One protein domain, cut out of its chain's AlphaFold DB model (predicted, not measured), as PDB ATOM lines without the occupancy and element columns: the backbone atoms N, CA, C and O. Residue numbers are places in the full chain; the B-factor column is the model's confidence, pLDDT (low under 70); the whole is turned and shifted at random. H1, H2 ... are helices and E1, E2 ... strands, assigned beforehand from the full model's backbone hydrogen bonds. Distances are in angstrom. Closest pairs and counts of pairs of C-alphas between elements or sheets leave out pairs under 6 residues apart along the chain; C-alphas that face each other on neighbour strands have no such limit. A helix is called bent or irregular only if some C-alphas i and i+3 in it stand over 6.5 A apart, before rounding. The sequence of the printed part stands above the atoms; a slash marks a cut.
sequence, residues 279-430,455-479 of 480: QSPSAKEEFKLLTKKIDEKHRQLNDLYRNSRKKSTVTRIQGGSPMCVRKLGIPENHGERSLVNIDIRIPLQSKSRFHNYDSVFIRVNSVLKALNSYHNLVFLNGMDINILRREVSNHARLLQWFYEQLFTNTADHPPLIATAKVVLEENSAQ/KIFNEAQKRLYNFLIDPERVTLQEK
ATOM      1  N   GLN A 279    -105.188 -52.326  -5.070       93.12
ATOM      2  CA  GLN A 279    -105.581 -53.653  -4.602       93.12
ATOM      3  C   GLN A 279    -106.541 -53.532  -3.409       93.12
ATOM      4  O   GLN A 279    -106.284 -52.777  -2.463       93.12
ATOM      5  N   SER A 280    -107.636 -54.296  -3.440       92.50
ATOM      6  CA  SER A 280    -108.639 -54.268  -2.374       92.50
ATOM      7  C   SER A 280    -108.043 -54.711  -1.025       92.50
ATOM      8  O   SER A 280    -107.160 -55.576  -1.001       92.50
ATOM      9  N   PRO A 281    -108.526 -54.179   0.115       93.88
ATOM     10  CA  PRO A 281    -108.032 -54.577   1.436       93.88
ATOM     11  C   PRO A 281    -108.129 -56.088   1.690       93.88
ATOM     12  O   PRO A 281    -107.189 -56.685   2.205       93.88
ATOM     13  N   SER A 282    -109.221 -56.724   1.248       92.38
ATOM     14  CA  SER A 282    -109.396 -58.180   1.351       92.38
ATOM     15  C   SER A 282    -108.308 -58.941   0.592       92.38
ATOM     16  O   SER A 282    -107.711 -59.861   1.140       92.38
ATOM     17  N   ALA A 283    -107.995 -58.537  -0.644       91.50
ATOM     18  CA  ALA A 283    -106.960 -59.192  -1.441       91.50
ATOM     19  C   ALA A 283    -105.555 -58.995  -0.839       91.50
ATOM     20  O   ALA A 283    -104.746 -59.922  -0.864       91.50
ATOM     21  N   LYS A 284    -105.277 -57.823  -0.245       94.50
ATOM     22  CA  LYS A 284    -104.028 -57.572   0.498       94.50
ATOM     23  C   LYS A 284    -103.887 -58.511   1.698       94.50
ATOM     24  O   LYS A 284    -102.823 -59.098   1.894       94.50
ATOM     25  N   GLU A 285    -104.952 -58.691   2.479       94.44
ATOM     26  CA  GLU A 285    -104.942 -59.608   3.626       94.44
ATOM     27  C   GLU A 285    -104.836 -61.080   3.196       94.44
ATOM     28  O   GLU A 285    -104.061 -61.830   3.789       94.44
ATOM     29  N   GLU A 286    -105.508 -61.494   2.117       93.06
ATOM     30  CA  GLU A 286    -105.344 -62.834   1.531       93.06
ATOM     31  C   GLU A 286    -103.889 -63.099   1.112       93.06
ATOM     32  O   GLU A 286    -103.316 -64.143   1.439       93.06
ATOM     33  N   PHE A 287    -103.262 -62.132   0.435       95.62
ATOM     34  CA  PHE A 287    -101.863 -62.218   0.024       95.62
ATOM     35  C   PHE A 287    -100.910 -62.313   1.224       95.62
ATOM     36  O   PHE A 287     -99.998 -63.149   1.249       95.62
ATOM     37  N   LYS A 288    -101.142 -61.502   2.259       95.88
ATOM     38  CA  LYS A 288    -100.377 -61.518   3.512       95.88
ATOM     39  C   LYS A 288    -100.517 -62.848   4.248       95.88
ATOM     40  O   LYS A 288     -99.520 -63.392   4.724       95.88
ATOM     41  N   LEU A 289    -101.729 -63.400   4.320       95.38
ATOM     42  CA  LEU A 289    -101.983 -64.692   4.952       95.38
ATOM     43  C   LEU A 289    -101.262 -65.822   4.210       95.38
ATOM     44  O   LEU A 289    -100.637 -66.676   4.844       95.38
ATOM     45  N   LEU A 290    -101.285 -65.806   2.874       95.19
ATOM     46  CA  LEU A 290    -100.550 -66.797   2.098       95.19
ATOM     47  C   LEU A 290     -99.033 -66.649   2.258       95.19
ATOM     48  O   LEU A 290     -98.349 -67.659   2.413       95.19
ATOM     49  N   THR A 291     -98.512 -65.422   2.257       95.69
ATOM     50  CA  THR A 291     -97.077 -65.162   2.462       95.69
ATOM     51  C   THR A 291     -96.614 -65.777   3.782       95.69
ATOM     52  O   THR A 291     -95.694 -66.589   3.785       95.69
ATOM     53  N   LYS A 292     -97.358 -65.552   4.875       96.44
ATOM     54  CA  LYS A 292     -97.093 -66.199   6.173       96.44
ATOM     55  C   LYS A 292     -97.092 -67.730   6.087       96.44
ATOM     56  O   LYS A 292     -96.250 -68.385   6.698       96.44
ATOM     57  N   LYS A 293     -98.032 -68.316   5.338       95.69
ATOM     58  CA  LYS A 293     -98.129 -69.774   5.136       95.69
ATOM     59  C   LYS A 293     -96.930 -70.326   4.352       95.69
ATOM     60  O   LYS A 293     -96.481 -71.440   4.624       95.69
ATOM     61  N   ILE A 294     -96.422 -69.565   3.385       94.56
ATOM     62  CA  ILE A 294     -95.235 -69.896   2.589       94.56
ATOM     63  C   ILE A 294     -93.961 -69.757   3.433       94.56
ATOM     64  O   ILE A 294     -93.137 -70.668   3.413       94.56
ATOM     65  N   ASP A 295     -93.842 -68.707   4.247       93.62
ATOM     66  CA  ASP A 295     -92.730 -68.523   5.190       93.62
ATOM     67  C   ASP A 295     -92.660 -69.656   6.221       93.62
ATOM     68  O   ASP A 295     -91.588 -70.179   6.532       93.62
ATOM     69  N   GLU A 296     -93.812 -70.090   6.733       94.19
ATOM     70  CA  GLU A 296     -93.889 -71.240   7.630       94.19
ATOM     71  C   GLU A 296     -93.433 -72.530   6.933       94.19
ATOM     72  O   GLU A 296     -92.642 -73.297   7.483       94.19
ATOM     73  N   LYS A 297     -93.848 -72.749   5.678       91.81
ATOM     74  CA  LYS A 297     -93.359 -73.890   4.891       91.81
ATOM     75  C   LYS A 297     -91.866 -73.814   4.612       91.81
ATOM     76  O   LYS A 297     -91.203 -74.849   4.635       91.81
ATOM     77  N   HIS A 298     -91.326 -72.623   4.396       91.25
ATOM     78  CA  HIS A 298     -89.896 -72.424   4.232       91.25
ATOM     79  C   HIS A 298     -89.116 -72.822   5.479       91.25
ATOM     80  O   HIS A 298     -88.140 -73.555   5.350       91.25
ATOM     81  N   ARG A 299     -89.574 -72.442   6.680       90.44
ATOM     82  CA  ARG A 299     -88.960 -72.901   7.938       90.44
ATOM     83  C   ARG A 299     -88.935 -74.430   8.025       90.44
ATOM     84  O   ARG A 299     -87.871 -75.010   8.227       90.44
ATOM     85  N   GLN A 300     -90.073 -75.075   7.761       88.44
ATOM     86  CA  GLN A 300     -90.197 -76.541   7.770       88.44
ATOM     87  C   GLN A 300     -89.258 -77.216   6.755       88.44
ATOM     88  O   GLN A 300     -88.621 -78.229   7.047       88.44
ATOM     89  N   LEU A 301     -89.157 -76.660   5.547       87.31
ATOM     90  CA  LEU A 301     -88.313 -77.202   4.485       87.31
ATOM     91  C   LEU A 301     -86.831 -76.923   4.719       87.31
ATOM     92  O   LEU A 301     -86.004 -77.778   4.406       87.31
ATOM     93  N   ASN A 302     -86.469 -75.780   5.293       85.62
ATOM     94  CA  ASN A 302     -85.077 -75.461   5.583       85.62
ATOM     95  C   ASN A 302     -84.464 -76.514   6.520       85.62
ATOM     96  O   ASN A 302     -83.374 -77.027   6.257       85.62
ATOM     97  N   ASP A 303     -85.218 -76.955   7.529       81.38
ATOM     98  CA  ASP A 303     -84.818 -78.066   8.397       81.38
ATOM     99  C   ASP A 303     -84.629 -79.372   7.618       81.38
ATOM    100  O   ASP A 303     -83.653 -80.105   7.827       81.38
ATOM    101  N   LEU A 304     -85.522 -79.658   6.666       77.75
ATOM    102  CA  LEU A 304     -85.397 -80.821   5.793       77.75
ATOM    103  C   LEU A 304     -84.107 -80.750   4.961       77.75
ATOM    104  O   LEU A 304     -83.346 -81.728   4.949       77.75
ATOM    105  N   TYR A 305     -83.820 -79.627   4.294       79.81
ATOM    106  CA  TYR A 305     -82.607 -79.424   3.486       79.81
ATOM    107  C   TYR A 305     -81.322 -79.427   4.322       79.81
ATOM    108  O   TYR A 305     -80.319 -79.996   3.890       79.81
ATOM    109  N   ARG A 306     -81.355 -78.898   5.546       79.69
ATOM    110  CA  ARG A 306     -80.206 -78.897   6.462       79.69
ATOM    111  C   ARG A 306     -79.836 -80.304   6.942       79.69
ATOM    112  O   ARG A 306     -78.653 -80.638   7.030       79.69
ATOM    113  N   ASN A 307     -80.834 -81.150   7.203       71.88
ATOM    114  CA  ASN A 307     -80.652 -82.455   7.849       71.88
ATOM    115  C   ASN A 307     -80.454 -83.644   6.886       71.88
ATOM    116  O   ASN A 307     -80.216 -84.771   7.329       71.88
ATOM    117  N   SER A 308     -80.540 -83.457   5.566       65.31
ATOM    118  CA  SER A 308     -80.504 -84.577   4.604       65.31
ATOM    119  C   SER A 308     -79.131 -85.101   4.219       65.31
ATOM    120  O   SER A 308     -79.059 -86.120   3.538       65.31
ATOM    121  N   ARG A 309     -78.043 -84.490   4.699       59.19
ATOM    122  CA  ARG A 309     -76.660 -84.828   4.309       59.19
ATOM    123  C   ARG A 309     -76.221 -86.284   4.538       59.19
ATOM    124  O   ARG A 309     -75.114 -86.627   4.148       59.19
ATOM    125  N   LYS A 310     -77.020 -87.120   5.211       57.06
ATOM    126  CA  LYS A 310     -76.572 -88.415   5.749       57.06
ATOM    127  C   LYS A 310     -77.290 -89.661   5.216       57.06
ATOM    128  O   LYS A 310     -76.943 -90.748   5.659       57.06
ATOM    129  N   LYS A 311     -78.281 -89.568   4.316       55.19
ATOM    130  CA  LYS A 311     -79.012 -90.764   3.837       55.19
ATOM    131  C   LYS A 311     -79.166 -90.789   2.319       55.19
ATOM    132  O   LYS A 311     -79.304 -89.734   1.704       55.19
ATOM    133  N   SER A 312     -79.136 -92.004   1.763       55.41
ATOM    134  CA  SER A 312     -79.274 -92.338   0.341       55.41
ATOM    135  C   SER A 312     -80.487 -91.641  -0.274       55.41
ATOM    136  O   SER A 312     -81.623 -92.101  -0.203       55.41
ATOM    137  N   THR A 313     -80.235 -90.469  -0.843       63.91
ATOM    138  CA  THR A 313     -81.216 -89.734  -1.628       63.91
ATOM    139  C   THR A 313     -81.092 -90.275  -3.037       63.91
ATOM    140  O   THR A 313     -80.014 -90.202  -3.625       63.91
ATOM    141  N   VAL A 314     -82.159 -90.882  -3.546       66.38
ATOM    142  CA  VAL A 314     -82.171 -91.356  -4.928       66.38
ATOM    143  C   VAL A 314     -82.580 -90.170  -5.784       66.38
ATOM    144  O   VAL A 314     -83.631 -89.569  -5.556       66.38
ATOM    145  N   THR A 315     -81.737 -89.815  -6.748       66.25
ATOM    146  CA  THR A 315     -82.149 -88.897  -7.807       66.25
ATOM    147  C   THR A 315     -83.103 -89.664  -8.709       66.25
ATOM    148  O   THR A 315     -82.706 -90.635  -9.348       66.25
ATOM    149  N   ARG A 316     -84.373 -89.271  -8.714       68.19
ATOM    150  CA  ARG A 316     -85.403 -89.831  -9.591       68.19
ATOM    151  C   ARG A 316     -85.777 -88.797 -10.632       68.19
ATOM    152  O   ARG A 316     -85.752 -87.607 -10.346       68.19
ATOM    153  N   ILE A 317     -86.124 -89.237 -11.830       58.00
ATOM    154  CA  ILE A 317     -86.693 -88.353 -12.843       58.00
ATOM    155  C   ILE A 317     -88.207 -88.441 -12.676       58.00
ATOM    156  O   ILE A 317     -88.783 -89.494 -12.916       58.00
ATOM    157  N   GLN A 318     -88.847 -87.361 -12.229       58.91
ATOM    158  CA  GLN A 318     -90.304 -87.295 -12.125       58.91
ATOM    159  C   GLN A 318     -90.818 -86.328 -13.191       58.91
ATOM    160  O   GLN A 318     -90.490 -85.143 -13.179       58.91
ATOM    161  N   GLY A 319     -91.560 -86.851 -14.173       60.91
ATOM    162  CA  GLY A 319     -92.069 -86.056 -15.297       60.91
ATOM    163  C   GLY A 319     -90.982 -85.393 -16.155       60.91
ATOM    164  O   GLY A 319     -91.212 -84.308 -16.683       60.91
ATOM    165  N   GLY A 320     -89.796 -86.006 -16.262       67.25
ATOM    166  CA  GLY A 320     -88.640 -85.451 -16.986       67.25
ATOM    167  C   GLY A 320     -87.757 -84.502 -16.163       67.25
ATOM    168  O   GLY A 320     -86.692 -84.100 -16.628       67.25
ATOM    169  N   SER A 321     -88.150 -84.173 -14.929       74.38
ATOM    170  CA  SER A 321     -87.395 -83.288 -14.038       74.38
ATOM    171  C   SER A 321     -86.623 -84.097 -12.989       74.38
ATOM    172  O   SER A 321     -87.233 -84.908 -12.285       74.38
ATOM    173  N   PRO A 322     -85.295 -83.916 -12.848       78.56
ATOM    174  CA  PRO A 322     -84.537 -84.615 -11.820       78.56
ATOM    175  C   PRO A 322     -84.954 -84.111 -10.437       78.56
ATOM    176  O   PRO A 322     -84.906 -82.925 -10.154       78.56
ATOM    177  N   MET A 323     -85.337 -85.023  -9.557       80.94
ATOM    178  CA  MET A 323     -85.776 -84.750  -8.198       80.94
ATOM    179  C   MET A 323     -84.979 -85.585  -7.211       80.94
ATOM    180  O   MET A 323     -84.655 -86.747  -7.446       80.94
ATOM    181  N   CYS A 324     -84.683 -84.994  -6.063       81.00
ATOM    182  CA  CYS A 324     -84.147 -85.701  -4.918       81.00
ATOM    183  C   CYS A 324     -85.316 -86.288  -4.127       81.00
ATOM    184  O   CYS A 324     -86.035 -85.550  -3.455       81.00
ATOM    185  N   VAL A 325     -85.493 -87.610  -4.193       82.25
ATOM    186  CA  VAL A 325     -86.544 -88.309  -3.448       82.25
ATOM    187  C   VAL A 325     -85.919 -89.116  -2.320       82.25
ATOM    188  O   VAL A 325     -85.009 -89.928  -2.524       82.25
ATOM    189  N   ARG A 326     -86.419 -88.907  -1.104       83.12
ATOM    190  CA  ARG A 326     -85.987 -89.645   0.085       83.12
ATOM    191  C   ARG A 326     -87.181 -90.319   0.742       83.12
ATOM    192  O   ARG A 326     -88.113 -89.651   1.166       83.12
ATOM    193  N   LYS A 327     -87.127 -91.643   0.899       84.12
ATOM    194  CA  LYS A 327     -88.114 -92.377   1.704       84.12
ATOM    195  C   LYS A 327     -87.948 -92.015   3.186       84.12
ATOM    196  O   LYS A 327     -86.829 -91.994   3.713       84.12
ATOM    197  N   LEU A 328     -89.056 -91.704   3.844       81.50
ATOM    198  CA  LEU A 328     -89.160 -91.374   5.258       81.50
ATOM    199  C   LEU A 328     -89.917 -92.488   5.986       81.50
ATOM    200  O   LEU A 328     -91.033 -92.841   5.616       81.50
ATOM    201  N   GLY A 329     -89.320 -92.983   7.069       83.44
ATOM    202  CA  GLY A 329     -89.937 -93.996   7.923       83.44
ATOM    203  C   GLY A 329     -89.958 -95.402   7.320       83.44
ATOM    204  O   GLY A 329     -89.325 -95.677   6.299       83.44
ATOM    205  N   ILE A 330     -90.655 -96.290   8.025       83.88
ATOM    206  CA  ILE A 330     -90.955 -97.658   7.595       83.88
ATOM    207  C   ILE A 330     -92.255 -97.596   6.775       83.88
ATOM    208  O   ILE A 330     -93.143 -96.829   7.158       83.88
ATOM    209  N   PRO A 331     -92.374 -98.338   5.660       84.56
ATOM    210  CA  PRO A 331     -93.636 -98.462   4.940       84.56
ATOM    211  C   PRO A 331     -94.777 -98.905   5.857       84.56
ATOM    212  O   PRO A 331     -94.608 -99.788   6.696       84.56
ATOM    213  N   GLU A 332     -95.930 -98.271   5.695       85.69
ATOM    214  CA  GLU A 332     -97.165 -98.653   6.364       85.69
ATOM    215  C   GLU A 332     -97.911 -99.630   5.451       85.69
ATOM    216  O   GLU A 332     -98.369 -99.256   4.368       85.69
ATOM    217  N   ASN A 333     -97.976-100.895   5.863       84.50
ATOM    218  CA  ASN A 333     -98.569-101.959   5.061       84.50
ATOM    219  C   ASN A 333    -100.089-101.987   5.269       84.50
ATOM    220  O   ASN A 333    -100.561-102.184   6.388       84.50
ATOM    221  N   HIS A 334    -100.844-101.838   4.184       81.62
ATOM    222  CA  HIS A 334    -102.308-101.872   4.138       81.62
ATOM    223  C   HIS A 334    -102.767-102.983   3.185       81.62
ATOM    224  O   HIS A 334    -103.338-102.726   2.124       81.62
ATOM    225  N   GLY A 335    -102.464-104.235   3.539       84.44
ATOM    226  CA  GLY A 335    -102.714-105.401   2.682       84.44
ATOM    227  C   GLY A 335    -101.698-105.495   1.543       84.44
ATOM    228  O   GLY A 335    -100.499-105.502   1.798       84.44
ATOM    229  N   GLU A 336    -102.172-105.540   0.296       78.50
ATOM    230  CA  GLU A 336    -101.336-105.607  -0.922       78.50
ATOM    231  C   GLU A 336    -100.658-104.272  -1.284       78.50
ATOM    232  O   GLU A 336     -99.944-104.172  -2.281       78.50
ATOM    233  N   ARG A 337    -100.911-103.209  -0.513       76.75
ATOM    234  CA  ARG A 337    -100.396-101.862  -0.780       76.75
ATOM    235  C   ARG A 337     -99.542-101.379   0.378       76.75
ATOM    236  O   ARG A 337     -99.975-101.409   1.528       76.75
ATOM    237  N   SER A 338     -98.377-100.830   0.053       79.31
ATOM    238  CA  SER A 338     -97.458-100.247   1.030       79.31
ATOM    239  C   SER A 338     -97.418 -98.731   0.858       79.31
ATOM    240  O   SER A 338     -97.010 -98.217  -0.182       79.31
ATOM    241  N   LEU A 339     -97.847 -97.981   1.875       82.25
ATOM    242  CA  LEU A 339     -97.769 -96.521   1.875       82.25
ATOM    243  C   LEU A 339     -96.419 -96.076   2.429       82.25
ATOM    244  O   LEU A 339     -96.028 -96.460   3.528       82.25
ATOM    245  N   VAL A 340     -95.709 -95.216   1.701       84.81
ATOM    246  CA  VAL A 340     -94.469 -94.604   2.193       84.81
ATOM    247  C   VAL A 340     -94.580 -93.095   2.135       84.81
ATOM    248  O   VAL A 340     -94.999 -92.508   1.136       84.81
ATOM    249  N   ASN A 341     -94.155 -92.454   3.220       85.56
ATOM    250  CA  ASN A 341     -93.895 -91.027   3.206       85.56
ATOM    251  C   ASN A 341     -92.595 -90.804   2.438       85.56
ATOM    252  O   ASN A 341     -91.547 -91.320   2.818       85.56
ATOM    253  N   ILE A 342     -92.645 -90.047   1.358       84.88
ATOM    254  CA  ILE A 342     -91.465 -89.618   0.622       84.88
ATOM    255  C   ILE A 342     -91.277 -88.122   0.798       84.88
ATOM    256  O   ILE A 342     -92.227 -87.365   0.948       84.88
ATOM    257  N   ASP A 343     -90.034 -87.696   0.773       85.81
ATOM    258  CA  ASP A 343     -89.639 -86.303   0.788       85.81
ATOM    259  C   ASP A 343     -89.134 -85.939  -0.604       85.81
ATOM    260  O   ASP A 343     -88.161 -86.540  -1.073       85.81
ATOM    261  N   ILE A 344     -89.835 -85.019  -1.266       85.69
ATOM    262  CA  ILE A 344     -89.564 -84.574  -2.633       85.69
ATOM    263  C   ILE A 344     -88.860 -83.228  -2.572       85.69
ATOM    264  O   ILE A 344     -89.328 -82.279  -1.935       85.69
ATOM    265  N   ARG A 345     -87.712 -83.149  -3.243       86.00
ATOM    266  CA  ARG A 345     -86.841 -81.982  -3.201       86.00
ATOM    267  C   ARG A 345     -86.254 -81.675  -4.560       86.00
ATOM    268  O   ARG A 345     -85.910 -82.568  -5.330       86.00
ATOM    269  N   ILE A 346     -86.029 -80.391  -4.778       84.69
ATOM    270  CA  ILE A 346     -85.339 -79.885  -5.949       84.69
ATOM    271  C   ILE A 346     -83.825 -80.091  -5.750       84.69
ATOM    272  O   ILE A 346     -83.293 -79.724  -4.694       84.69
ATOM    273  N   PRO A 347     -83.109 -80.681  -6.724       77.62
ATOM    274  CA  PRO A 347     -81.671 -80.883  -6.622       77.62
ATOM    275  C   PRO A 347     -80.952 -79.534  -6.677       77.62
ATOM    276  O   PRO A 347     -80.981 -78.818  -7.675       77.62
ATOM    277  N   LEU A 348     -80.271 -79.179  -5.592       76.31
ATOM    278  CA  LEU A 348     -79.508 -77.938  -5.517       76.31
ATOM    279  C   LEU A 348     -78.135 -78.168  -6.167       76.31
ATOM    280  O   LEU A 348     -77.339 -78.953  -5.659       76.31
ATOM    281  N   GLN A 349     -77.850 -77.496  -7.288       65.00
ATOM    282  CA  GLN A 349     -76.629 -77.730  -8.081       65.00
ATOM    283  C   GLN A 349     -75.328 -77.264  -7.406       65.00
ATOM    284  O   GLN A 349     -74.233 -77.636  -7.828       65.00
ATOM    285  N   SER A 350     -75.409 -76.424  -6.375       59.00
ATOM    286  CA  SER A 350     -74.219 -75.789  -5.818       59.00
ATOM    287  C   SER A 350     -73.510 -76.685  -4.793       59.00
ATOM    288  O   SER A 350     -74.114 -77.229  -3.866       59.00
ATOM    289  N   LYS A 351     -72.181 -76.779  -4.935       55.53
ATOM    290  CA  LYS A 351     -71.266 -77.455  -3.993       55.53
ATOM    291  C   LYS A 351     -71.206 -76.755  -2.624       55.53
ATOM    292  O   LYS A 351     -70.723 -77.345  -1.654       55.53
ATOM    293  N   SER A 352     -71.673 -75.504  -2.545       53.00
ATOM    294  CA  SER A 352     -71.724 -74.719  -1.311       53.00
ATOM    295  C   SER A 352     -72.841 -75.238  -0.415       53.00
ATOM    296  O   SER A 352     -74.013 -75.285  -0.779       53.00
ATOM    297  N   ARG A 353     -72.449 -75.680   0.779       52.59
ATOM    298  CA  ARG A 353     -73.236 -76.610   1.587       52.59
ATOM    299  C   ARG A 353     -74.403 -75.957   2.353       52.59
ATOM    300  O   ARG A 353     -75.130 -76.691   3.017       52.59
ATOM    301  N   PHE A 354     -74.585 -74.633   2.314       53.19
ATOM    302  CA  PHE A 354     -75.459 -73.941   3.278       53.19
ATOM    303  C   PHE A 354     -76.390 -72.847   2.722       53.19
ATOM    304  O   PHE A 354     -77.279 -72.444   3.456       53.19
ATOM    305  N   HIS A 355     -76.264 -72.409   1.462       56.97
ATOM    306  CA  HIS A 355     -76.972 -71.199   0.980       56.97
ATOM    307  C   HIS A 355     -77.956 -71.412  -0.182       56.97
ATOM    308  O   HIS A 355     -78.492 -70.454  -0.730       56.97
ATOM    309  N   ASN A 356     -78.202 -72.655  -0.597       65.69
ATOM    310  CA  ASN A 356     -78.910 -72.888  -1.860       65.69
ATOM    311  C   ASN A 356     -80.425 -73.048  -1.726       65.69
ATOM    312  O   ASN A 356     -81.126 -72.888  -2.715       65.69
ATOM    313  N   TYR A 357     -80.952 -73.418  -0.555       78.44
ATOM    314  CA  TYR A 357     -82.408 -73.529  -0.424       78.44
ATOM    315  C   TYR A 357     -83.055 -72.141  -0.356       78.44
ATOM    316  O   TYR A 357     -84.078 -71.907  -0.997       78.44
ATOM    317  N   ASP A 358     -82.394 -71.194   0.308       83.69
ATOM    318  CA  ASP A 358     -82.832 -69.800   0.360       83.69
ATOM    319  C   ASP A 358     -82.935 -69.191  -1.042       83.69
ATOM    320  O   ASP A 358     -83.868 -68.443  -1.310       83.69
ATOM    321  N   SER A 359     -82.062 -69.566  -1.986       81.94
ATOM    322  CA  SER A 359     -82.171 -69.078  -3.367       81.94
ATOM    323  C   SER A 359     -83.410 -69.614  -4.093       81.94
ATOM    324  O   SER A 359     -84.061 -68.861  -4.819       81.94
ATOM    325  N   VAL A 360     -83.796 -70.874  -3.860       84.31
ATOM    326  CA  VAL A 360     -85.072 -71.425  -4.353       84.31
ATOM    327  C   VAL A 360     -86.245 -70.691  -3.709       84.31
ATOM    328  O   VAL A 360     -87.196 -70.328  -4.399       84.31
ATOM    329  N   PHE A 361     -86.172 -70.423  -2.406       89.06
ATOM    330  CA  PHE A 361     -87.229 -69.719  -1.691       89.06
ATOM    331  C   PHE A 361     -87.405 -68.267  -2.152       89.06
ATOM    332  O   PHE A 361     -88.527 -67.829  -2.399       89.06
ATOM    333  N   ILE A 362     -86.303 -67.542  -2.363       88.12
ATOM    334  CA  ILE A 362     -86.313 -66.196  -2.950       88.12
ATOM    335  C   ILE A 362     -87.047 -66.223  -4.296       88.12
ATOM    336  O   ILE A 362     -87.916 -65.386  -4.529       88.12
ATOM    337  N   ARG A 363     -86.771 -67.221  -5.147       88.50
ATOM    338  CA  ARG A 363     -87.457 -67.381  -6.442       88.50
ATOM    339  C   ARG A 363     -88.947 -67.678  -6.280       88.50
ATOM    340  O   ARG A 363     -89.749 -67.085  -6.996       88.50
ATOM    341  N   VAL A 364     -89.336 -68.537  -5.334       91.56
ATOM    342  CA  VAL A 364     -90.754 -68.785  -5.006       91.56
ATOM    343  C   VAL A 364     -91.454 -67.479  -4.627       91.56
ATOM    344  O   VAL A 364     -92.515 -67.178  -5.173       91.56
ATOM    345  N   ASN A 365     -90.842 -66.669  -3.761       92.44
ATOM    346  CA  ASN A 365     -91.393 -65.375  -3.358       92.44
ATOM    347  C   ASN A 365     -91.468 -64.378  -4.520       92.44
ATOM    348  O   ASN A 365     -92.443 -63.633  -4.619       92.44
ATOM    349  N   SER A 366     -90.492 -64.374  -5.431       89.31
ATOM    350  CA  SER A 366     -90.560 -63.560  -6.649       89.31
ATOM    351  C   SER A 366     -91.754 -63.946  -7.526       89.31
ATOM    352  O   SER A 366     -92.492 -63.063  -7.962       89.31
ATOM    353  N   VAL A 367     -91.992 -65.248  -7.741       90.56
ATOM    354  CA  VAL A 367     -93.154 -65.732  -8.509       90.56
ATOM    355  C   VAL A 367     -94.456 -65.380  -7.801       90.56
ATOM    356  O   VAL A 367     -95.382 -64.893  -8.442       90.56
ATOM    357  N   LEU A 368     -94.524 -65.566  -6.483       93.44
ATOM    358  CA  LEU A 368     -95.696 -65.230  -5.681       93.44
ATOM    359  C   LEU A 368     -96.058 -63.738  -5.790       93.44
ATOM    360  O   LEU A 368     -97.212 -63.399  -6.056       93.44
ATOM    361  N   LYS A 369     -95.070 -62.847  -5.624       93.25
ATOM    362  CA  LYS A 369     -95.249 -61.392  -5.766       93.25
ATOM    363  C   LYS A 369     -95.697 -61.022  -7.178       93.25
ATOM    364  O   LYS A 369     -96.626 -60.229  -7.331       93.25
ATOM    365  N   ALA A 370     -95.076 -61.612  -8.199       90.62
ATOM    366  CA  ALA A 370     -95.489 -61.420  -9.582       90.62
ATOM    367  C   ALA A 370     -96.947 -61.863  -9.788       90.62
ATOM    368  O   ALA A 370     -97.758 -61.059 -10.233       90.62
ATOM    369  N   LEU A 371     -97.318 -63.087  -9.395       91.31
ATOM    370  CA  LEU A 371     -98.685 -63.606  -9.516       91.31
ATOM    371  C   LEU A 371     -99.717 -62.692  -8.851       91.31
ATOM    372  O   LEU A 371    -100.728 -62.379  -9.474       91.31
ATOM    373  N   ASN A 372     -99.448 -62.225  -7.630       93.75
ATOM    374  CA  ASN A 372    -100.306 -61.265  -6.933       93.75
ATOM    375  C   ASN A 372    -100.521 -59.995  -7.762       93.75
ATOM    376  O   ASN A 372    -101.649 -59.557  -7.986       93.75
ATOM    377  N   SER A 373     -99.424 -59.439  -8.267       92.19
ATOM    378  CA  SER A 373     -99.418 -58.138  -8.923       92.19
ATOM    379  C   SER A 373    -100.058 -58.206 -10.318       92.19
ATOM    380  O   SER A 373    -100.903 -57.375 -10.660       92.19
ATOM    381  N   TYR A 374     -99.735 -59.241 -11.099       89.56
ATOM    382  CA  TYR A 374    -100.344 -59.515 -12.401       89.56
ATOM    383  C   TYR A 374    -101.823 -59.858 -12.284       89.56
ATOM    384  O   TYR A 374    -102.632 -59.325 -13.040       89.56
ATOM    385  N   HIS A 375    -102.203 -60.712 -11.331       89.75
ATOM    386  CA  HIS A 375    -103.611 -61.035 -11.133       89.75
ATOM    387  C   HIS A 375    -104.405 -59.807 -10.710       89.75
ATOM    388  O   HIS A 375    -105.506 -59.610 -11.205       89.75
ATOM    389  N   ASN A 376    -103.863 -58.967  -9.826       91.00
ATOM    390  CA  ASN A 376    -104.521 -57.724  -9.446       91.00
ATOM    391  C   ASN A 376    -104.734 -56.806 -10.659       91.00
ATOM    392  O   ASN A 376    -105.826 -56.277 -10.839       91.00
ATOM    393  N   LEU A 377    -103.736 -56.683 -11.542       89.75
ATOM    394  CA  LEU A 377    -103.906 -55.957 -12.798       89.75
ATOM    395  C   LEU A 377    -105.023 -56.576 -13.652       89.75
ATOM    396  O   LEU A 377    -105.936 -55.867 -14.058       89.75
ATOM    397  N   VAL A 378    -104.994 -57.885 -13.907       85.81
ATOM    398  CA  VAL A 378    -106.008 -58.574 -14.730       85.81
ATOM    399  C   VAL A 378    -107.415 -58.430 -14.136       85.81
ATOM    400  O   VAL A 378    -108.361 -58.156 -14.872       85.81
ATOM    401  N   PHE A 379    -107.534 -58.553 -12.816       85.62
ATOM    402  CA  PHE A 379    -108.777 -58.396 -12.068       85.62
ATOM    403  C   PHE A 379    -109.352 -56.983 -12.194       85.62
ATOM    404  O   PHE A 379    -110.521 -56.828 -12.528       85.62
ATOM    405  N   LEU A 380    -108.534 -55.939 -12.012       85.12
ATOM    406  CA  LEU A 380    -108.996 -54.554 -12.172       85.12
ATOM    407  C   LEU A 380    -109.457 -54.249 -13.605       85.12
ATOM    408  O   LEU A 380    -110.313 -53.391 -13.798       85.12
ATOM    409  N   ASN A 381    -108.933 -54.967 -14.604       82.25
ATOM    410  CA  ASN A 381    -109.389 -54.860 -15.993       82.25
ATOM    411  C   ASN A 381    -110.657 -55.690 -16.285       82.25
ATOM    412  O   ASN A 381    -111.095 -55.727 -17.433       82.25
ATOM    413  N   GLY A 382    -111.220 -56.406 -15.302       79.94
ATOM    414  CA  GLY A 382    -112.355 -57.321 -15.496       79.94
ATOM    415  C   GLY A 382    -112.054 -58.484 -16.451       79.94
ATOM    416  O   GLY A 382    -112.962 -59.123 -16.981       79.94
ATOM    417  N   MET A 383    -110.773 -58.739 -16.723       79.81
ATOM    418  CA  MET A 383    -110.333 -59.766 -17.665       79.81
ATOM    419  C   MET A 383    -110.235 -61.147 -17.025       79.81
ATOM    420  O   MET A 383    -110.166 -62.150 -17.731       79.81
ATOM    421  N   ASP A 384    -110.201 -61.219 -15.701       78.00
ATOM    422  CA  ASP A 384    -110.084 -62.464 -14.953       78.00
ATOM    423  C   ASP A 384    -111.273 -63.395 -15.218       78.00
ATOM    424  O   ASP A 384    -111.067 -64.594 -15.391       78.00
ATOM    425  N   ILE A 385    -112.485 -62.848 -15.361       76.12
ATOM    426  CA  ILE A 385    -113.691 -63.603 -15.729       76.12
ATOM    427  C   ILE A 385    -113.491 -64.302 -17.080       76.12
ATOM    428  O   ILE A 385    -113.754 -65.498 -17.207       76.12
ATOM    429  N   ASN A 386    -112.953 -63.588 -18.072       74.81
ATOM    430  CA  ASN A 386    -112.758 -64.109 -19.427       74.81
ATOM    431  C   ASN A 386    -111.583 -65.095 -19.513       74.81
ATOM    432  O   ASN A 386    -111.689 -66.134 -20.166       74.81
ATOM    433  N   ILE A 387    -110.466 -64.783 -18.849       69.81
ATOM    434  CA  ILE A 387    -109.235 -65.585 -18.900       69.81
ATOM    435  C   ILE A 387    -109.379 -66.851 -18.058       69.81
ATOM    436  O   ILE A 387    -109.018 -67.940 -18.502       69.81
ATOM    437  N   LEU A 388    -109.902 -66.721 -16.838       69.12
ATOM    438  CA  LEU A 388    -110.022 -67.838 -15.906       69.12
ATOM    439  C   LEU A 388    -111.339 -68.600 -16.081       69.12
ATOM    440  O   LEU A 388    -111.474 -69.677 -15.499       69.12
ATOM    441  N   ARG A 389    -112.288 -68.068 -16.871       73.88
ATOM    442  CA  ARG A 389    -113.641 -68.618 -17.074       73.88
ATOM    443  C   ARG A 389    -114.362 -68.884 -15.749       73.88
ATOM    444  O   ARG A 389    -115.003 -69.918 -15.577       73.88
ATOM    445  N   ARG A 390    -114.197 -67.983 -14.778       68.00
ATOM    446  CA  ARG A 390    -114.764 -68.123 -13.429       68.00
ATOM    447  C   ARG A 390    -115.949 -67.188 -13.260       68.00
ATOM    448  O   ARG A 390    -115.851 -66.012 -13.583       68.00
ATOM    449  N   GLU A 391    -117.023 -67.709 -12.677       68.69
ATOM    450  CA  GLU A 391    -118.196 -66.915 -12.283       68.69
ATOM    451  C   GLU A 391    -117.894 -65.988 -11.097       68.69
ATOM    452  O   GLU A 391    -118.505 -64.933 -10.960       68.69
ATOM    453  N   VAL A 392    -116.935 -66.375 -10.247       72.75
ATOM    454  CA  VAL A 392    -116.535 -65.613  -9.060       72.75
ATOM    455  C   VAL A 392    -115.051 -65.280  -9.136       72.75
ATOM    456  O   VAL A 392    -114.185 -66.163  -9.080       72.75
ATOM    457  N   SER A 393    -114.767 -63.987  -9.222       66.94
ATOM    458  CA  SER A 393    -113.435 -63.410  -9.133       66.94
ATOM    459  C   SER A 393    -112.911 -63.524  -7.697       66.94
ATOM    460  O   SER A 393    -113.321 -62.773  -6.810       66.94
ATOM    461  N   ASN A 394    -112.034 -64.493  -7.435       75.44
ATOM    462  CA  ASN A 394    -111.441 -64.695  -6.113       75.44
ATOM    463  C   ASN A 394    -109.914 -64.780  -6.229       75.44
ATOM    464  O   ASN A 394    -109.375 -65.682  -6.879       75.44
ATOM    465  N   HIS A 395    -109.243 -63.835  -5.572       80.00
ATOM    466  CA  HIS A 395    -107.795 -63.692  -5.585       80.00
ATOM    467  C   HIS A 395    -107.092 -64.819  -4.812       80.00
ATOM    468  O   HIS A 395    -106.175 -65.452  -5.348       80.00
ATOM    469  N   ALA A 396    -107.590 -65.166  -3.621       87.31
ATOM    470  CA  ALA A 396    -107.105 -66.290  -2.826       87.31
ATOM    471  C   ALA A 396    -107.064 -67.613  -3.596       87.31
ATOM    472  O   ALA A 396    -106.141 -68.391  -3.385       87.31
ATOM    473  N   ARG A 397    -107.994 -67.888  -4.520       87.12
ATOM    474  CA  ARG A 397    -107.984 -69.153  -5.281       87.12
ATOM    475  C   ARG A 397    -106.756 -69.325  -6.172       87.12
ATOM    476  O   ARG A 397    -106.225 -70.429  -6.241       87.12
ATOM    477  N   LEU A 398    -106.311 -68.282  -6.879       88.31
ATOM    478  CA  LEU A 398    -105.098 -68.384  -7.707       88.31
ATOM    479  C   LEU A 398    -103.857 -68.573  -6.828       88.31
ATOM    480  O   LEU A 398    -103.002 -69.412  -7.104       88.31
ATOM    481  N   LEU A 399    -103.784 -67.788  -5.761       91.62
ATOM    482  CA  LEU A 399    -102.704 -67.829  -4.788       91.62
ATOM    483  C   LEU A 399    -102.617 -69.209  -4.100       91.62
ATOM    484  O   LEU A 399    -101.541 -69.796  -3.988       91.62
ATOM    485  N   GLN A 400    -103.763 -69.775  -3.725       93.06
ATOM    486  CA  GLN A 400    -103.880 -71.114  -3.155       93.06
ATOM    487  C   GLN A 400    -103.524 -72.206  -4.175       93.06
ATOM    488  O   GLN A 400    -102.808 -73.138  -3.819       93.06
ATOM    489  N   TRP A 401    -103.921 -72.069  -5.444       92.12
ATOM    490  CA  TRP A 401    -103.482 -72.981  -6.506       92.12
ATOM    491  C   TRP A 401    -101.951 -73.017  -6.621       92.12
ATOM    492  O   TRP A 401    -101.366 -74.097  -6.677       92.12
ATOM    493  N   PHE A 402    -101.284 -71.858  -6.593       93.56
ATOM    494  CA  PHE A 402     -99.819 -71.791  -6.634       93.56
ATOM    495  C   PHE A 402     -99.180 -72.494  -5.428       93.56
ATOM    496  O   PHE A 402     -98.230 -73.263  -5.580       93.56
ATOM    497  N   TYR A 403     -99.741 -72.292  -4.234       95.00
ATOM    498  CA  TYR A 403     -99.325 -73.012  -3.031       95.00
ATOM    499  C   TYR A 403     -99.482 -74.528  -3.172       95.00
ATOM    500  O   TYR A 403     -98.605 -75.288  -2.754       95.00
ATOM    501  N   GLU A 404    -100.585 -74.980  -3.766       94.06
ATOM    502  CA  GLU A 404    -100.849 -76.397  -3.996       94.06
ATOM    503  C   GLU A 404     -99.826 -77.014  -4.940       94.06
ATOM    504  O   GLU A 404     -99.276 -78.062  -4.605       94.06
ATOM    505  N   GLN A 405     -99.490 -76.330  -6.043       92.88
ATOM    506  CA  GLN A 405     -98.467 -76.795  -6.986       92.88
ATOM    507  C   GLN A 405     -97.121 -77.058  -6.302       92.88
ATOM    508  O   GLN A 405     -96.421 -78.011  -6.650       92.88
ATOM    509  N   LEU A 406     -96.760 -76.223  -5.325       92.56
ATOM    510  CA  LEU A 406     -95.482 -76.319  -4.631       92.56
ATOM    511  C   LEU A 406     -95.498 -77.327  -3.483       92.56
ATOM    512  O   LEU A 406     -94.584 -78.140  -3.380       92.56
ATOM    513  N   PHE A 407     -96.506 -77.273  -2.614       94.00
ATOM    514  CA  PHE A 407     -96.404 -77.865  -1.277       94.00
ATOM    515  C   PHE A 407     -97.460 -78.920  -0.962       94.00
ATOM    516  O   PHE A 407     -97.354 -79.579   0.073       94.00
ATOM    517  N   THR A 408     -98.483 -79.081  -1.803       92.50
ATOM    518  CA  THR A 408     -99.620 -79.955  -1.490       92.50
ATOM    519  C   THR A 408     -99.638 -81.183  -2.390       92.50
ATOM    520  O   THR A 408     -99.511 -81.087  -3.605       92.50
ATOM    521  N   ASN A 409     -99.818 -82.354  -1.780       89.44
ATOM    522  CA  ASN A 409    -100.114 -83.588  -2.498       89.44
ATOM    523  C   ASN A 409    -101.614 -83.617  -2.812       89.44
ATOM    524  O   ASN A 409    -102.419 -83.903  -1.924       89.44
ATOM    525  N   THR A 410    -101.990 -83.273  -4.041       88.56
ATOM    526  CA  THR A 410    -103.387 -83.272  -4.503       88.56
ATOM    527  C   THR A 410    -103.705 -84.594  -5.193       88.56
ATOM    528  O   THR A 410    -102.816 -85.421  -5.381       88.56
ATOM    529  N   ALA A 411    -104.963 -84.854  -5.556       84.19
ATOM    530  CA  ALA A 411    -105.312 -86.046  -6.336       84.19
ATOM    531  C   ALA A 411    -104.603 -86.066  -7.703       84.19
ATOM    532  O   ALA A 411    -104.146 -87.124  -8.128       84.19
ATOM    533  N   ASP A 412    -104.437 -84.893  -8.313       83.00
ATOM    534  CA  ASP A 412    -103.959 -84.743  -9.687       83.00
ATOM    535  C   ASP A 412    -102.434 -84.730  -9.797       83.00
ATOM    536  O   ASP A 412    -101.882 -85.149 -10.812       83.00
ATOM    537  N   HIS A 413    -101.737 -84.239  -8.769       84.25
ATOM    538  CA  HIS A 413    -100.287 -84.093  -8.813       84.25
ATOM    539  C   HIS A 413     -99.627 -84.235  -7.428       84.25
ATOM    540  O   HIS A 413    -100.235 -83.919  -6.400       84.25
ATOM    541  N   PRO A 414     -98.355 -84.670  -7.366       87.31
ATOM    542  CA  PRO A 414     -97.573 -84.588  -6.138       87.31
ATOM    543  C   PRO A 414     -97.168 -83.130  -5.857       87.31
ATOM    544  O   PRO A 414     -97.279 -82.283  -6.743       87.31
ATOM    545  N   PRO A 415     -96.668 -82.804  -4.655       90.44
ATOM    546  CA  PRO A 415     -96.055 -81.505  -4.408       90.44
ATOM    547  C   PRO A 415     -94.706 -81.405  -5.130       90.44
ATOM    548  O   PRO A 415     -93.974 -82.391  -5.228       90.44
ATOM    549  N   LEU A 416     -94.340 -80.203  -5.579       87.75
ATOM    550  CA  LEU A 416     -93.023 -79.966  -6.175       87.75
ATOM    551  C   LEU A 416     -91.892 -79.995  -5.130       87.75
ATOM    552  O   LEU A 416     -90.789 -80.455  -5.414       87.75
ATOM    553  N   ILE A 417     -92.159 -79.477  -3.926       88.56
ATOM    554  CA  ILE A 417     -91.203 -79.374  -2.817       88.56
ATOM    555  C   ILE A 417     -91.927 -79.622  -1.490       88.56
ATOM    556  O   ILE A 417     -92.272 -78.683  -0.779       88.56
ATOM    557  N   ALA A 418     -92.175 -80.876  -1.129       88.75
ATOM    558  CA  ALA A 418     -92.690 -81.218   0.197       88.75
ATOM    559  C   ALA A 418     -92.572 -82.716   0.480       88.75
ATOM    560  O   ALA A 418     -92.178 -83.519  -0.366       88.75
ATOM    561  N   THR A 419     -92.995 -83.098   1.683       86.00
ATOM    562  CA  THR A 419     -93.318 -84.488   1.992       86.00
ATOM    563  C   THR A 419     -94.633 -84.887   1.319       86.00
ATOM    564  O   THR A 419     -95.640 -84.190   1.441       86.00
ATOM    565  N   ALA A 420     -94.635 -86.028   0.638       86.81
ATOM    566  CA  ALA A 420     -95.794 -86.630   0.000       86.81
ATOM    567  C   ALA A 420     -95.996 -88.061   0.507       86.81
ATOM    568  O   ALA A 420     -95.038 -88.771   0.800       86.81
ATOM    569  N   LYS A 421     -97.250 -88.505   0.580       83.75
ATOM    570  CA  LYS A 421     -97.583 -89.922   0.754       83.75
ATOM    571  C   LYS A 421     -97.747 -90.541  -0.621       83.75
ATOM    572  O   LYS A 421     -98.573 -90.060  -1.399       83.75
ATOM    573  N   VAL A 422     -96.973 -91.582  -0.899       81.50
ATOM    574  CA  VAL A 422     -97.049 -92.327  -2.155       81.50
ATOM    575  C   VAL A 422     -97.332 -93.787  -1.845       81.50
ATOM    576  O   VAL A 422     -96.762 -94.367  -0.918       81.50
ATOM    577  N   VAL A 423     -98.252 -94.357  -2.619       78.12
ATOM    578  CA  VAL A 423     -98.489 -95.797  -2.653       78.12
ATOM    579  C   VAL A 423     -97.319 -96.395  -3.419       78.12
ATOM    580  O   VAL A 423     -97.167 -96.129  -4.607       78.12
ATOM    581  N   LEU A 424     -96.463 -97.159  -2.744       69.56
ATOM    582  CA  LEU A 424     -95.615 -98.092  -3.462       69.56
ATOM    583  C   LEU A 424     -96.495 -99.270  -3.832       69.56
ATOM    584  O   LEU A 424     -96.911-100.040  -2.965       69.56
ATOM    585  N   GLU A 425     -96.757 -99.406  -5.125       62.00
ATOM    586  CA  GLU A 425     -97.001-100.733  -5.656       62.00
ATOM    587  C   GLU A 425     -95.720-101.520  -5.384       62.00
ATOM    588  O   GLU A 425     -94.626-101.162  -5.841       62.00
ATOM    589  N   GLU A 426     -95.822-102.530  -4.519       57.84
ATOM    590  CA  GLU A 426     -94.804-103.560  -4.479       57.84
ATOM    591  C   GLU A 426     -94.775-104.129  -5.885       57.84
ATOM    592  O   GLU A 426     -95.684-104.845  -6.295       57.84
ATOM    593  N   ASN A 427     -93.753-103.750  -6.653       52.12
ATOM    594  CA  ASN A 427     -93.424-104.451  -7.871       52.12
ATOM    595  C   ASN A 427     -93.250-105.915  -7.464       52.12
ATOM    596  O   ASN A 427     -92.182-106.325  -7.008       52.12
ATOM    597  N   SER A 428     -94.303-106.703  -7.669       43.66
ATOM    598  CA  SER A 428     -94.392-108.151  -7.482       43.66
ATOM    599  C   SER A 428     -93.358-108.920  -8.324       43.66
ATOM    600  O   SER A 428     -93.282-110.145  -8.289       43.66
ATOM    601  N   ALA A 429     -92.502-108.195  -9.050       44.88
ATOM    602  CA  ALA A 429     -91.356-108.673  -9.799       44.88
ATOM    603  C   ALA A 429     -90.013-108.611  -9.045       44.88
ATOM    604  O   ALA A 429     -89.030-109.129  -9.575       44.88
ATOM    605  N   GLN A 430     -89.932-108.107  -7.804       46.75
ATOM    606  CA  GLN A 430     -88.837-108.511  -6.907       46.75
ATOM    607  C   GLN A 430     -89.105-109.927  -6.380       46.75
ATOM    608  O   GLN A 430     -89.179-110.187  -5.182       46.75
ATOM    609  N   LYS A 455     -98.322 -90.253  -9.656       67.94
ATOM    610  CA  LYS A 455     -98.759 -88.933 -10.106       67.94
ATOM    611  C   LYS A 455     -97.575 -88.227 -10.766       67.94
ATOM    612  O   LYS A 455     -96.506 -88.082 -10.167       67.94
ATOM    613  N   ILE A 456     -97.773 -87.794 -12.003       81.00
ATOM    614  CA  ILE A 456     -96.759 -87.092 -12.787       81.00
ATOM    615  C   ILE A 456     -96.892 -85.597 -12.498       81.00
ATOM    616  O   ILE A 456     -97.987 -85.103 -12.225       81.00
ATOM    617  N   PHE A 457     -95.785 -84.855 -12.564       82.25
ATOM    618  CA  PHE A 457     -95.880 -83.401 -12.563       82.25
ATOM    619  C   PHE A 457     -96.679 -82.913 -13.763       82.25
ATOM    620  O   PHE A 457     -96.415 -83.297 -14.907       82.25
ATOM    621  N   ASN A 458     -97.630 -82.026 -13.497       86.06
ATOM    622  CA  ASN A 458     -98.354 -81.352 -14.562       86.06
ATOM    623  C   ASN A 458     -97.451 -80.313 -15.263       86.06
ATOM    624  O   ASN A 458     -96.353 -79.982 -14.804       86.06
ATOM    625  N   GLU A 459     -97.919 -79.768 -16.383       84.88
ATOM    626  CA  GLU A 459     -97.149 -78.791 -17.164       84.88
ATOM    627  C   GLU A 459     -96.805 -77.515 -16.383       84.88
ATOM    628  O   GLU A 459     -95.723 -76.952 -16.555       84.88
ATOM    629  N   ALA A 460     -97.679 -77.071 -15.474       85.81
ATOM    630  CA  ALA A 460     -97.399 -75.908 -14.637       85.81
ATOM    631  C   ALA A 460     -96.230 -76.180 -13.678       85.81
ATOM    632  O   ALA A 460     -95.330 -75.351 -13.548       85.81
ATOM    633  N   GLN A 461     -96.193 -77.360 -13.062       86.88
ATOM    634  CA  GLN A 461     -95.111 -77.781 -12.178       86.88
ATOM    635  C   GLN A 461     -93.790 -77.949 -12.915       86.88
ATOM    636  O   GLN A 461     -92.767 -77.520 -12.390       86.88
ATOM    637  N   LYS A 462     -93.790 -78.494 -14.136       85.88
ATOM    638  CA  LYS A 462     -92.574 -78.587 -14.963       85.88
ATOM    639  C   LYS A 462     -91.999 -77.203 -15.281       85.88
ATOM    640  O   LYS A 462     -90.798 -76.979 -15.143       85.88
ATOM    641  N   ARG A 463     -92.856 -76.242 -15.649       84.88
ATOM    642  CA  ARG A 463     -92.441 -74.848 -15.899       84.88
ATOM    643  C   ARG A 463     -91.900 -74.182 -14.638       84.88
ATOM    644  O   ARG A 463     -90.828 -73.579 -14.678       84.88
ATOM    645  N   LEU A 464     -92.608 -74.333 -13.515       85.50
ATOM    646  CA  LEU A 464     -92.160 -73.830 -12.216       85.50
ATOM    647  C   LEU A 464     -90.820 -74.448 -11.817       85.50
ATOM    648  O   LEU A 464     -89.915 -73.724 -11.425       85.50
ATOM    649  N   TYR A 465     -90.660 -75.759 -11.975       87.44
ATOM    650  CA  TYR A 465     -89.415 -76.462 -11.695       87.44
ATOM    651  C   TYR A 465     -88.234 -75.865 -12.462       87.44
ATOM    652  O   TYR A 465     -87.221 -75.511 -11.858       87.44
ATOM    653  N   ASN A 466     -88.382 -75.706 -13.780       84.56
ATOM    654  CA  ASN A 466     -87.323 -75.164 -14.627       84.56
ATOM    655  C   ASN A 466     -86.937 -73.748 -14.186       84.56
ATOM    656  O   ASN A 466     -85.752 -73.463 -14.029       84.56
ATOM    657  N   PHE A 467     -87.924 -72.900 -13.887       84.56
ATOM    658  CA  PHE A 467     -87.681 -71.555 -13.369       84.56
ATOM    659  C   PHE A 467     -86.966 -71.559 -12.005       84.56
ATOM    660  O   PHE A 467     -86.062 -70.758 -11.762       84.56
ATOM    661  N   LEU A 468     -87.351 -72.468 -11.105       85.12
ATOM    662  CA  LEU A 468     -86.776 -72.564  -9.763       85.12
ATOM    663  C   LEU A 468     -85.349 -73.115  -9.758       85.12
ATOM    664  O   LEU A 468     -84.586 -72.748  -8.866       85.12
ATOM    665  N   ILE A 469     -84.972 -73.952 -10.726       81.69
ATOM    666  CA  ILE A 469     -83.616 -74.504 -10.867       81.69
ATOM    667  C   ILE A 469     -82.699 -73.555 -11.626       81.69
ATOM    668  O   ILE A 469     -81.642 -73.174 -11.117       81.69
ATOM    669  N   ASP A 470     -83.110 -73.158 -12.823       77.00
ATOM    670  CA  ASP A 470     -82.275 -72.429 -13.763       77.00
ATOM    671  C   ASP A 470     -83.157 -71.479 -14.590       77.00
ATOM    672  O   ASP A 470     -83.656 -71.846 -15.660       77.00
ATOM    673  N   PRO A 471     -83.387 -70.251 -14.091       66.56
ATOM    674  CA  PRO A 471     -84.241 -69.289 -14.773       66.56
ATOM    675  C   PRO A 471     -83.674 -68.875 -16.138       66.56
ATOM    676  O   PRO A 471     -84.439 -68.464 -17.010       66.56
ATOM    677  N   GLU A 472     -82.363 -69.014 -16.365       67.12
ATOM    678  CA  GLU A 472     -81.737 -68.668 -17.643       67.12
ATOM    679  C   GLU A 472     -82.092 -69.690 -18.732       67.12
ATOM    680  O   GLU A 472     -82.375 -69.304 -19.870       67.12
ATOM    681  N   ARG A 473     -82.200 -70.981 -18.382       60.78
ATOM    682  CA  ARG A 473     -82.615 -72.041 -19.321       60.78
ATOM    683  C   ARG A 473     -84.024 -71.869 -19.872       60.78
ATOM    684  O   ARG A 473     -84.257 -72.224 -21.028       60.78
ATOM    685  N   VAL A 474     -84.948 -71.304 -19.093       56.16
ATOM    686  CA  VAL A 474     -86.333 -71.071 -19.546       56.16
ATOM    687  C   VAL A 474     -86.355 -70.152 -20.774       56.16
ATOM    688  O   VAL A 474     -87.095 -70.397 -21.720       56.16
ATOM    689  N   THR A 475     -85.465 -69.157 -20.824       50.38
ATOM    690  CA  THR A 475     -85.412 -68.189 -21.936       50.38
ATOM    691  C   THR A 475     -84.825 -68.738 -23.241       50.38
ATOM    692  O   THR A 475     -84.917 -68.074 -24.280       50.38
ATOM    693  N   LEU A 476     -84.201 -69.920 -23.204       43.03
ATOM    694  CA  LEU A 476     -83.593 -70.564 -24.371       43.03
ATOM    695  C   LEU A 476     -84.532 -71.574 -25.036       43.03
ATOM    696  O   LEU A 476     -84.500 -71.690 -26.256       43.03
ATOM    697  N   GLN A 477     -85.379 -72.265 -24.268       46.84
ATOM    698  CA  GLN A 477     -86.304 -73.259 -24.825       46.84
ATOM    699  C   GLN A 477     -87.488 -72.641 -25.578       46.84
ATOM    700  O   GLN A 477     -87.976 -73.264 -26.504       46.84
ATOM    701  N   GLU A 478     -87.914 -71.418 -25.250       47.72
ATOM    702  CA  GLU A 478     -88.988 -70.722 -25.989       47.72
ATOM    703  C   GLU A 478     -88.514 -70.066 -27.303       47.72
ATOM    704  O   GLU A 478     -89.298 -69.419 -27.995       47.72
ATOM    705  N   LYS A 479     -87.224 -70.188 -27.648       43.97
ATOM    706  CA  LYS A 479     -86.639 -69.646 -28.890       43.97
ATOM    707  C   LYS A 479     -86.406 -70.695 -29.978       43.97
ATOM    708  O   LYS A 479     -85.960 -70.321 -31.063       43.97
TER     709      LYS A 479
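AT A GLANCE: This is residues 279 to 430 and 455 to 479 of the 480 residues of an uncharacterized protein of Puccinia triticina (isolate 1-1 / race 1 (BBBD)) (UniProt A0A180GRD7). Three helices, H1, H2 and H4, make an up-and-down bundle, and a strongly twisted sheet of four strands stands at one end of it, with the later part of H1 reaching over the sheet. H5 packs at a slant on H2, on the side of the bundle away from H1, and H6 turns off from H5 at a corner. The 177 printed residues have six named helices and four named strands, in the order H1 E1 E2 E3 H2 H3 H4 E4 H5 H6; the sheet's order is E1 E2 E3 E4, all antiparallel. The class is mixed, helices and strands; the whole is compact, with a radius of gyration of the C-alphas of 18.2 A and spans of 58 by 41 by 36 A.

HOW THE PARTS SIT: H1, residues 281 to 310, touches H2, residues 356 to 380, at a shallow tilt of 18 degrees, opposite ways; their closest C-alphas, of Asn 302 and Tyr 357, are 6.9 A apart. With residues 283 to 297 alone H1 touches H4, residues 395 to 407, at 5 degrees, the same way; the closest C-alphas, of Glu 286 and Ala 396, are 5.8 A apart. H2 touches H4 with residues 368 to 376 alone, at 23 degrees, opposite ways, closest at the C-alphas of Asn 372 and Leu 399, 7.3 A. E1, residues 314 to 318, E2, residues 321 to 334, and E3, residues 337 to 345, form a meander, each strand the antiparallel neighbour of the one before. E1 and E2 are a hairpin, with N 316 and O 323 at 2.8 A; E2 and E3 are another, with N 328 and O 341 at 2.7 A. E2 bends by 81 degrees at residue 329. E4, residues 418 to 425, is an edge strand beside E3, with N 342 and O 420 at 2.8 A. H1 and this sheet make two layers, a helix on one face of a sheet. H3, residues 384 to 388, is close to H2 but not clearly touching, the C-alphas of Val 378 and Asp 384 being 5.6 A apart. H5, residues 459 to 469, touches H2 at a steep tilt of 49 degrees, closest at the C-alphas of Val 360 and Leu 468, 5.8 A, and only grazes the sheet with residues 461 to 466. H6, residues 471 to 477, touches H5 only at the corner, closest at the C-alphas of Phe 467 and Val 474, 6.3 A. Every O i to N i+4 pair is within hydrogen-bond range in H3, H4 and H5, against 24 of 26 in H1, 20 of 21 in H2 and 1 of 3 in H6, where 2 of 4 O i to N i+3 pairs are.

IN THESE COORDINATES: H1 begins at C-alpha 281 (-108.032, -54.577, 1.436) and is 46.4 A long; it is irregular, C-alphas 307 and 310 being 7.5 A apart. E2 is 30.0 A long, E3 24.2 A, H2 36.7 A, H4 18.7 A and E4 20.8 A. H6 ends at C-alpha 477 (-86.304, -73.259, -24.825).

THE WHOLE: The two C-alphas farthest apart, of Asn 381 and Gln 430, are 58.2 A apart. Residues 431 to 454 are not printed, and C-alphas 430 and 455 are 22.2 A apart across the cut. Of the links that are printed whole, none is long. The mean pLDDT of the printed part is 79.7; 43 residues are under 70, among them 308 to 320, 349 to 356, 424 to 430 and 471 to 479.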